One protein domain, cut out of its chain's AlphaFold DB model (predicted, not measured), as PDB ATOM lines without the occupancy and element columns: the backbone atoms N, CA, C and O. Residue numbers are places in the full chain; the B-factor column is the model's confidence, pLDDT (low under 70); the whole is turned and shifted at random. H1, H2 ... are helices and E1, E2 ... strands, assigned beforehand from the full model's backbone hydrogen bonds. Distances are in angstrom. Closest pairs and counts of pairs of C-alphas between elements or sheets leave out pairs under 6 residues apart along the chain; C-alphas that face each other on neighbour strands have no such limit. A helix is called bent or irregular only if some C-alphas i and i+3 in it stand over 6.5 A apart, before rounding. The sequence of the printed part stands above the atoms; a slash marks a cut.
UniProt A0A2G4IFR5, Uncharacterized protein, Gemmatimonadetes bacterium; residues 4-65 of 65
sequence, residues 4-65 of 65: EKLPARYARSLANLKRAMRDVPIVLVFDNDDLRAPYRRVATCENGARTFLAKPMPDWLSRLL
ATOM      1  N   GLU A   4     128.233 178.464 121.393       88.19
ATOM      2  CA  GLU A   4     128.659 179.438 122.411       88.19
ATOM      3  C   GLU A   4     127.831 179.373 123.704       88.19
ATOM      4  O   GLU A   4     128.301 179.734 124.779       88.19
ATOM      5  N   LYS A   5     126.583 178.890 123.628       86.75
ATOM      6  CA  LYS A   5     125.685 178.782 124.789       86.75
ATOM      7  C   LYS A   5     125.825 177.452 125.532       86.75
ATOM      8  O   LYS A   5     125.155 177.261 126.551       86.75
ATOM      9  N   LEU A   6     126.634 176.517 125.026       87.06
ATOM     10  CA  LEU A   6     126.820 175.198 125.632       87.06
ATOM     11  C   LEU A   6     127.465 175.273 127.023       87.06
ATOM     12  O   LEU A   6     126.890 174.663 127.926       87.06
ATOM     13  N   PRO A   7     128.543 176.049 127.266       88.75
ATOM     14  CA  PRO A   7     129.178 176.089 128.586       88.75
ATOM     15  C   PRO A   7     128.228 176.584 129.684       88.75
ATOM     16  O   PRO A   7     128.060 175.936 130.716       88.75
ATOM     17  N   ALA A   8     127.519 177.690 129.429       90.06
ATOM     18  CA  ALA A   8     126.553 178.247 130.375       90.06
ATOM     19  C   ALA A   8     125.387 177.283 130.651       90.06
ATOM     20  O   ALA A   8     124.917 177.159 131.783       90.06
ATOM     21  N   ARG A   9     124.918 176.566 129.620       90.62
ATOM     22  CA  ARG A   9     123.867 175.555 129.777       90.62
ATOM     23  C   ARG A   9     124.356 174.366 130.588       90.62
ATOM     24  O   ARG A   9     123.623 173.924 131.462       90.62
ATOM     25  N   TYR A  10     125.563 173.883 130.315       89.56
ATOM     26  CA  TYR A  10     126.169 172.769 131.033       89.56
ATOM     27  C   TYR A  10     126.259 173.069 132.533       89.56
ATOM     28  O   TYR A  10     125.709 172.320 133.340       89.56
ATOM     29  N   ALA A  11     126.824 174.222 132.899       91.44
ATOM     30  CA  ALA A  11     126.916 174.652 134.294       91.44
ATOM     31  C   ALA A  11     125.536 174.741 134.969       91.44
ATOM     32  O   ALA A  11     125.334 174.237 136.074       91.44
ATOM     33  N   ARG A  12     124.548 175.326 134.280       95.25
ATOM     34  CA  ARG A  12     123.184 175.455 134.809       95.25
ATOM     35  C   ARG A  12     122.478 174.102 134.954       95.25
ATOM     36  O   ARG A  12     121.743 173.909 135.919       95.25
ATOM     37  N   SER A  13     122.704 173.164 134.035       94.19
ATOM     38  CA  SER A  13     122.179 171.798 134.130       94.19
ATOM     39  C   SER A  13     122.741 171.064 135.346       94.19
ATOM     40  O   SER A  13     121.973 170.450 136.081       94.19
ATOM     41  N   LEU A  14     124.047 171.183 135.610       95.19
ATOM     42  CA  LEU A  14     124.669 170.602 136.802       95.19
ATOM     43  C   LEU A  14     124.126 171.225 138.095       95.19
ATOM     44  O   LEU A  14     123.770 170.501 139.024       95.19
ATOM     45  N   ALA A  15     123.982 172.552 138.150       95.69
ATOM     46  CA  ALA A  15     123.393 173.228 139.308       95.69
ATOM     47  C   ALA A  15     121.949 172.758 139.581       95.69
ATOM     48  O   ALA A  15     121.589 172.470 140.726       95.69
ATOM     49  N   ASN A  16     121.140 172.616 138.526       96.44
ATOM     50  CA  ASN A  16     119.783 172.080 138.629       96.44
ATOM     51  C   ASN A  16     119.774 170.621 139.090       96.44
ATOM     52  O   ASN A  16     118.949 170.269 139.930       96.44
ATOM     53  N   LEU A  17     120.695 169.791 138.591       96.94
ATOM     54  CA  LEU A  17     120.836 168.402 139.019       96.94
ATOM     55  C   LEU A  17     121.174 168.317 140.512       96.94
ATOM     56  O   LEU A  17     120.487 167.612 141.245       96.94
ATOM     57  N   LYS A  18     122.159 169.089 140.992       96.38
ATOM     58  CA  LYS A  18     122.536 169.116 142.417       96.38
ATOM     59  C   LYS A  18     121.362 169.502 143.320       96.38
ATOM     60  O   LYS A  18     121.247 168.982 144.427       96.38
ATOM     61  N   ARG A  19     120.501 170.417 142.860       97.06
ATOM     62  CA  ARG A  19     119.264 170.786 143.560       97.06
ATOM     63  C   ARG A  19     118.232 169.655 143.515       97.06
ATOM     64  O   ARG A  19     117.731 169.259 144.557       97.06
ATOM     65  N   ALA A  20     117.971 169.087 142.338       97.12
ATOM     66  CA  ALA A  20     117.019 167.990 142.172       97.12
ATOM     67  C   ALA A  20     117.374 166.781 143.053       97.12
ATOM     68  O   ALA A  20     116.500 166.243 143.718       97.12
ATOM     69  N   MET A  21     118.656 166.410 143.137       96.19
ATOM     70  CA  MET A  21     119.124 165.298 143.980       96.19
ATOM     71  C   MET A  21     118.773 165.450 145.466       96.19
ATOM     72  O   MET A  21     118.817 164.457 146.183       96.19
ATOM     73  N   ARG A  22     118.442 166.663 145.930       95.69
ATOM     74  CA  ARG A  22     117.958 166.930 147.291       95.69
ATOM     75  C   ARG A  22     116.440 167.084 147.363       95.69
ATOM     76  O   ARG A  22     115.839 166.603 148.314       95.69
ATOM     77  N   ASP A  23     115.853 167.765 146.383       96.06
ATOM     78  CA  ASP A  23     114.522 168.357 146.536       96.06
ATOM     79  C   ASP A  23     113.395 167.535 145.885       96.06
ATOM     80  O   ASP A  23     112.230 167.760 146.207       96.06
ATOM     81  N   VAL A  24     113.698 166.610 144.961       96.62
ATOM     82  CA  VAL A  24     112.664 165.786 144.303       96.62
ATOM     83  C   VAL A  24     112.644 164.340 144.826       96.62
ATOM     84  O   VAL A  24     113.687 163.833 145.243       96.62
ATOM     85  N   PRO A  25     111.487 163.642 144.780       97.62
ATOM     86  CA  PRO A  25     111.340 162.319 145.398       97.62
ATOM     87  C   PRO A  25     112.240 161.234 144.811       97.62
ATOM     88  O   PRO A  25     112.678 160.350 145.537       97.62
ATOM     89  N   ILE A  26     112.520 161.283 143.507       97.94
ATOM     90  CA  ILE A  26     113.406 160.325 142.848       97.94
ATOM     91  C   ILE A  26     114.229 161.011 141.760       97.94
ATOM     92  O   ILE A  26     113.699 161.738 140.919       97.94
ATOM     93  N   VAL A  27     115.537 160.764 141.768       98.06
ATOM     94  CA  VAL A  27     116.468 161.199 140.724       98.06
ATOM     95  C   VAL A  27     117.281 160.008 140.262       98.06
ATOM     96  O   VAL A  27     117.973 159.371 141.054       98.06
ATOM     97  N   LEU A  28     117.238 159.749 138.959       98.00
ATOM     98  CA  LEU A  28     118.084 158.772 138.288       98.00
ATOM     99  C   LEU A  28     119.098 159.523 137.432       98.00
ATOM    100  O   LEU A  28     118.720 160.336 136.588       98.00
ATOM    101  N   VAL A  29     120.381 159.259 137.654       97.19
ATOM    102  CA  VAL A  29     121.468 159.918 136.932       97.19
ATOM    103  C   VAL A  29     122.147 158.910 136.025       97.19
ATOM    104  O   VAL A  29     122.631 157.875 136.490       97.19
ATOM    105  N   PHE A  30     122.203 159.238 134.738       96.88
ATOM    106  CA  PHE A  30     122.828 158.424 133.705       96.88
ATOM    107  C   PHE A  30     123.991 159.176 133.063       96.88
ATOM    108  O   PHE A  30     123.902 160.374 132.797       96.88
ATOM    109  N   ASP A  31     125.068 158.448 132.820       95.50
ATOM    110  CA  ASP A  31     126.311 158.908 132.222       95.50
ATOM    111  C   ASP A  31     126.452 158.319 130.814       95.50
ATOM    112  O   ASP A  31     126.156 157.143 130.593       95.50
ATOM    113  N   ASN A  32     126.875 159.156 129.867       94.19
ATOM    114  CA  ASN A  32     127.031 158.806 128.449       94.19
ATOM    115  C   ASN A  32     128.443 159.132 127.929       94.19
ATOM    116  O   ASN A  32     128.623 159.305 126.728       94.19
ATOM    117  N   ASP A  33     129.428 159.255 128.820       91.50
ATOM    118  CA  ASP A  33     130.807 159.600 128.454       91.50
ATOM    119  C   ASP A  33     131.492 158.486 127.632       91.50
ATOM    120  O   ASP A  33     132.195 158.763 126.662       91.50
ATOM    121  N   ASP A  34     131.215 157.210 127.944       91.25
ATOM    122  CA  ASP A  34     131.595 156.072 127.093       91.25
ATOM    123  C   ASP A  34     130.434 155.667 126.176       91.25
ATOM    124  O   ASP A  34     129.497 154.977 126.583       91.25
ATOM    125  N   LEU A  35     130.523 156.051 124.902       92.44
ATOM    126  CA  LEU A  35     129.510 155.733 123.892       92.44
ATOM    127  C   LEU A  35     129.393 154.233 123.577       92.44
ATOM    128  O   LEU A  35     128.413 153.822 122.957       92.44
ATOM    129  N   ARG A  36     130.348 153.397 124.007       95.12
ATOM    130  CA  ARG A  36     130.251 151.930 123.889       95.12
ATOM    131  C   ARG A  36     129.327 151.331 124.951       95.12
ATOM    132  O   ARG A  36     128.846 150.216 124.774       95.12
ATOM    133  N   ALA A  37     129.082 152.062 126.038       90.19
ATOM    134  CA  ALA A  37     128.216 151.671 127.146       90.19
ATOM    135  C   ALA A  37     127.309 152.848 127.567       90.19
ATOM    136  O   ALA A  37     127.451 153.376 128.676       90.19
ATOM    137  N   PRO A  38     126.385 153.281 126.688       94.06
ATOM    138  CA  PRO A  38     125.530 154.430 126.951       94.06
ATOM    139  C   PRO A  38     124.513 154.135 128.058       94.06
ATOM    140  O   PRO A  38     124.246 152.984 128.405       94.06
ATOM    141  N   TYR A  39     123.907 155.197 128.587       94.38
ATOM    142  CA  TYR A  39     122.907 155.134 129.653       94.38
ATOM    143  C   TYR A  39     123.415 154.383 130.891       94.38
ATOM    144  O   TYR A  39     122.671 153.659 131.557       94.38
ATOM    145  N   ARG A  40     124.694 154.561 131.236       95.56
ATOM    146  CA  ARG A  40     125.256 153.965 132.445       95.56
ATOM    147  C   ARG A  40     124.682 154.686 133.657       95.56
ATOM    148  O   ARG A  40     124.959 155.863 133.866       95.56
ATOM    149  N   ARG A  41     123.880 154.007 134.479       97.44
ATOM    150  CA  ARG A  41     123.373 154.599 135.726       97.44
ATOM    151  C   ARG A  41     124.537 154.833 136.689       97.44
ATOM    152  O   ARG A  41     125.255 153.893 137.016       97.44
ATOM    153  N   VAL A  42     124.696 156.069 137.159       97.56
ATOM    154  CA  VAL A  42     125.816 156.483 138.026       97.56
ATOM    155  C   VAL A  42     125.390 157.012 139.389       97.56
ATOM    156  O   VAL A  42     126.195 156.973 140.316       97.56
ATOM    157  N   ALA A  43     124.131 157.425 139.546       98.06
ATOM    158  CA  ALA A  43     123.544 157.705 140.851       98.06
ATOM    159  C   ALA A  43     122.032 157.451 140.870       98.06
ATOM    160  O   ALA A  43     121.352 157.642 139.859       98.06
ATOM    161  N   THR A  44     121.523 157.083 142.043       98.38
ATOM    162  CA  THR A  44     120.100 157.161 142.391       98.38
ATOM    163  C   THR A  44     119.979 157.976 143.669       98.38
ATOM    164  O   THR A  44     120.743 157.761 144.613       98.38
ATOM    165  N   CYS A  45     119.044 158.921 143.693       98.06
ATOM    166  CA  CYS A  45     118.623 159.594 144.915       98.06
ATOM    167  C   CYS A  45     117.130 159.376 145.131       98.06
ATOM    168  O   CYS A  45     116.353 159.564 144.199       98.06
ATOM    169  N   GLU A  46     116.742 159.017 146.349       98.06
ATOM    170  CA  GLU A  46     115.354 158.850 146.770       98.06
ATOM    171  C   GLU A  46     115.113 159.717 148.002       98.06
ATOM    172  O   GLU A  46     115.822 159.594 149.000       98.06
ATOM    173  N   ASN A  47     114.148 160.633 147.918       96.75
ATOM    174  CA  ASN A  47     113.811 161.600 148.967       96.75
ATOM    175  C   ASN A  47     115.049 162.323 149.538       96.75
ATOM    176  O   ASN A  47     115.216 162.451 150.749       96.75
ATOM    177  N   GLY A  48     115.964 162.736 148.656       95.12
ATOM    178  CA  GLY A  48     117.216 163.408 149.022       95.12
ATOM    179  C   GLY A  48     118.358 162.486 149.480       95.12
ATOM    180  O   GLY A  48     119.505 162.934 149.578       95.12
ATOM    181  N   ALA A  49     118.094 161.201 149.728       96.31
ATOM    182  CA  ALA A  49     119.105 160.223 150.117       96.31
ATOM    183  C   ALA A  49     119.739 159.563 148.887       96.31
ATOM    184  O   ALA A  49     119.045 159.112 147.983       96.31
ATOM    185  N   ARG A  50     121.071 159.457 148.858       95.94
ATOM    186  CA  ARG A  50     121.824 158.798 147.776       95.94
ATOM    187  C   ARG A  50     121.768 157.280 147.964       95.94
ATOM    188  O   ARG A  50     122.590 156.727 148.688       95.94
ATOM    189  N   THR A  51     120.805 156.614 147.331       98.00
ATOM    190  CA  THR A  51     120.592 155.159 147.454       98.00
ATOM    191  C   THR A  51     121.529 154.339 146.568       98.00
ATOM    192  O   THR A  51     121.775 153.166 146.841       98.00
ATOM    193  N   PHE A  52     122.112 154.952 145.534       98.19
ATOM    194  CA  PHE A  52     123.114 154.320 144.677       98.19
ATOM    195  C   PHE A  52     124.155 155.334 144.197       98.19
ATOM    196  O   PHE A  52     123.801 156.451 143.818       98.19
ATOM    197  N   LEU A  53     125.423 154.914 144.152       97.88
ATOM    198  CA  LEU A  53     126.533 155.605 143.493       97.88
ATOM    199  C   LEU A  53     127.410 154.568 142.782       97.88
ATOM    200  O   LEU A  53     127.812 153.573 143.392       97.88
ATOM    201  N   ALA A  54     127.710 154.794 141.503       96.50
ATOM    202  CA  ALA A  54     128.574 153.900 140.736       96.50
ATOM    203  C   ALA A  54     130.023 153.914 141.246       96.50
ATOM    204  O   ALA A  54     130.523 154.923 141.746       96.50
ATOM    205  N   LYS A  55     130.706 152.777 141.077       94.56
ATOM    206  CA  LYS A  55     132.138 152.607 141.337       94.56
ATOM    207  C   LYS A  55     132.799 152.007 140.080       94.56
ATOM    208  O   LYS A  55     132.405 150.909 139.696       94.56
ATOM    209  N   PRO A  56     133.767 152.691 139.442       92.50
ATOM    210  CA  PRO A  56     134.221 154.041 139.770       92.50
ATOM    211  C   PRO A  56     133.134 155.089 139.492       92.50
ATOM    212  O   PRO A  56     132.309 154.936 138.591       92.50
ATOM    213  N   MET A  57     133.137 156.154 140.292       94.69
ATOM    214  CA  MET A  57     132.261 157.303 140.080       94.69
ATOM    215  C   MET A  57     132.857 158.189 138.974       94.69
ATOM    216  O   MET A  57     134.063 158.430 139.015       94.69
ATOM    217  N   PRO A  58     132.063 158.693 138.012       95.44
ATOM    218  CA  PRO A  58     132.571 159.616 136.998       95.44
ATOM    219  C   PRO A  58     133.107 160.918 137.608       95.44
ATOM    220  O   PRO A  58     132.513 161.458 138.546       95.44
ATOM    221  N   ASP A  59     134.162 161.476 137.015       94.12
ATOM    222  CA  ASP A  59     134.819 162.704 137.492       94.12
ATOM    223  C   ASP A  59     133.889 163.917 137.548       94.12
ATOM    224  O   ASP A  59     133.981 164.759 138.440       94.12
ATOM    225  N   TRP A  60     132.975 164.043 136.588       94.12
ATOM    226  CA  TRP A  60     132.033 165.159 136.592       94.12
ATOM    227  C   TRP A  60     131.057 165.061 137.773       94.12
ATOM    228  O   TRP A  60     130.673 166.083 138.342       94.12
ATOM    229  N   LEU A  61     130.679 163.837 138.159       95.12
ATOM    230  CA  LEU A  61     129.762 163.589 139.266       95.12
ATOM    231  C   LEU A  61     130.478 163.757 140.609       95.12
ATOM    232  O   LEU A  61     129.894 164.318 141.533       95.12
ATOM    233  N   SER A  62     131.751 163.357 140.702       94.50
ATOM    234  CA  SER A  62     132.569 163.568 141.902       94.50
ATOM    235  C   SER A  62     132.760 165.051 142.228       94.50
ATOM    236  O   SER A  62     132.722 165.427 143.391       94.50
ATOM    237  N   ARG A  63     132.890 165.909 141.209       93.00
ATOM    238  CA  ARG A  63     132.968 167.373 141.369       93.00
ATOM    239  C   ARG A  63     131.625 168.019 141.718       93.00
ATOM    240  O   ARG A  63     131.596 169.161 142.175       93.00
ATOM    241  N   LEU A  64     130.514 167.336 141.439       92.56
ATOM    242  CA  LEU A  64     129.171 167.851 141.696       92.56
ATOM    243  C   LEU A  64     128.726 167.619 143.144       92.56
ATOM    244  O   LEU A  64     128.058 168.490 143.719       92.56
ATOM    245  N   LEU A  65     129.040 166.443 143.689       88.62
ATOM    246  CA  LEU A  65     128.637 165.989 145.023       88.62
ATOM    247  C   LEU A  65     129.463 166.661 146.119       88.62
ATOM    248  O   LEU A  65     128.807 167.202 147.041       88.62
TER     249      LEU A  65
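This is residues 4 to 65 of the 65 residues of an uncharacterized protein of Gemmatimonadetes bacterium (UniProt A0A2G4IFR5). One long helix, H1, and a small antiparallel sheet of three strands meet near the helix's last residues and spread from there like a V. Residues 4 to 13 of H1 stick out free, and the closing stretch with the very short helix H2 folds back to one side of the V's opening. The printed part has 62 residues, with two named helices and three named strands in the order H1 E1 E2 E3 H2, a mixed class of helices and strands. The sheet runs E1, E2, E3. The whole is compact, with a radius of gyration of the C-alphas of 12.1 A and spans of 35 by 27 by 17 A.

Start with H1, residues 4 to 23, which is on the sheet but only grazes it, with its residues 17 to 23. Look next at E1, residues 26 to 31, where the closest C-alphas to H1 are those of Met 21 and Val 27, 5.9 A apart. E2, residues 40 to 46, is the inner strand; its closest C-alphas with H1 are those of Met 21 and Cys 45, 5.8 A apart. E1 and E2 form an antiparallel hairpin at 163 degrees, with N 29 and O 43 within hydrogen-bond range at 2.9 A. E3, residues 49 to 53, forms a second antiparallel hairpin with E2 at 165 degrees, where N 46 and O 49 are 2.8 A apart. These strands make a meander, each the antiparallel neighbour of the one before. H2, residues 59 to 62, only grazes the sheet with residues 60 to 61, and it is apart from H1. In H1, 14 of 16 O i to N i+4 pairs are within hydrogen-bond range; H2 is too short for such a pair.

Find C-alpha 4 at (128.659, 179.438, 122.411); from there H1 runs 30.1 A to C-alpha 23 at (114.522, 168.357, 146.536). H1 is irregular: C-alphas 4 and 7 are 7.0 A apart, against about 5 A in a regular helix. E1 covers 16.8 A, E2 18.1 A and E3 11.0 A. H2 covers 5.0 A and ends at C-alpha 62, at (132.569, 163.568, 141.902).

The C-alphas of Glu 4 and Thr 51 are the two farthest apart, at 35.8 A. The printed part has no cut and ends at residue 65, the chain's last. The link from E1 to E2, eight residues, is short, and the other three are tight. The mean pLDDT of the printed part is 94.7, and no printed residue is under 70.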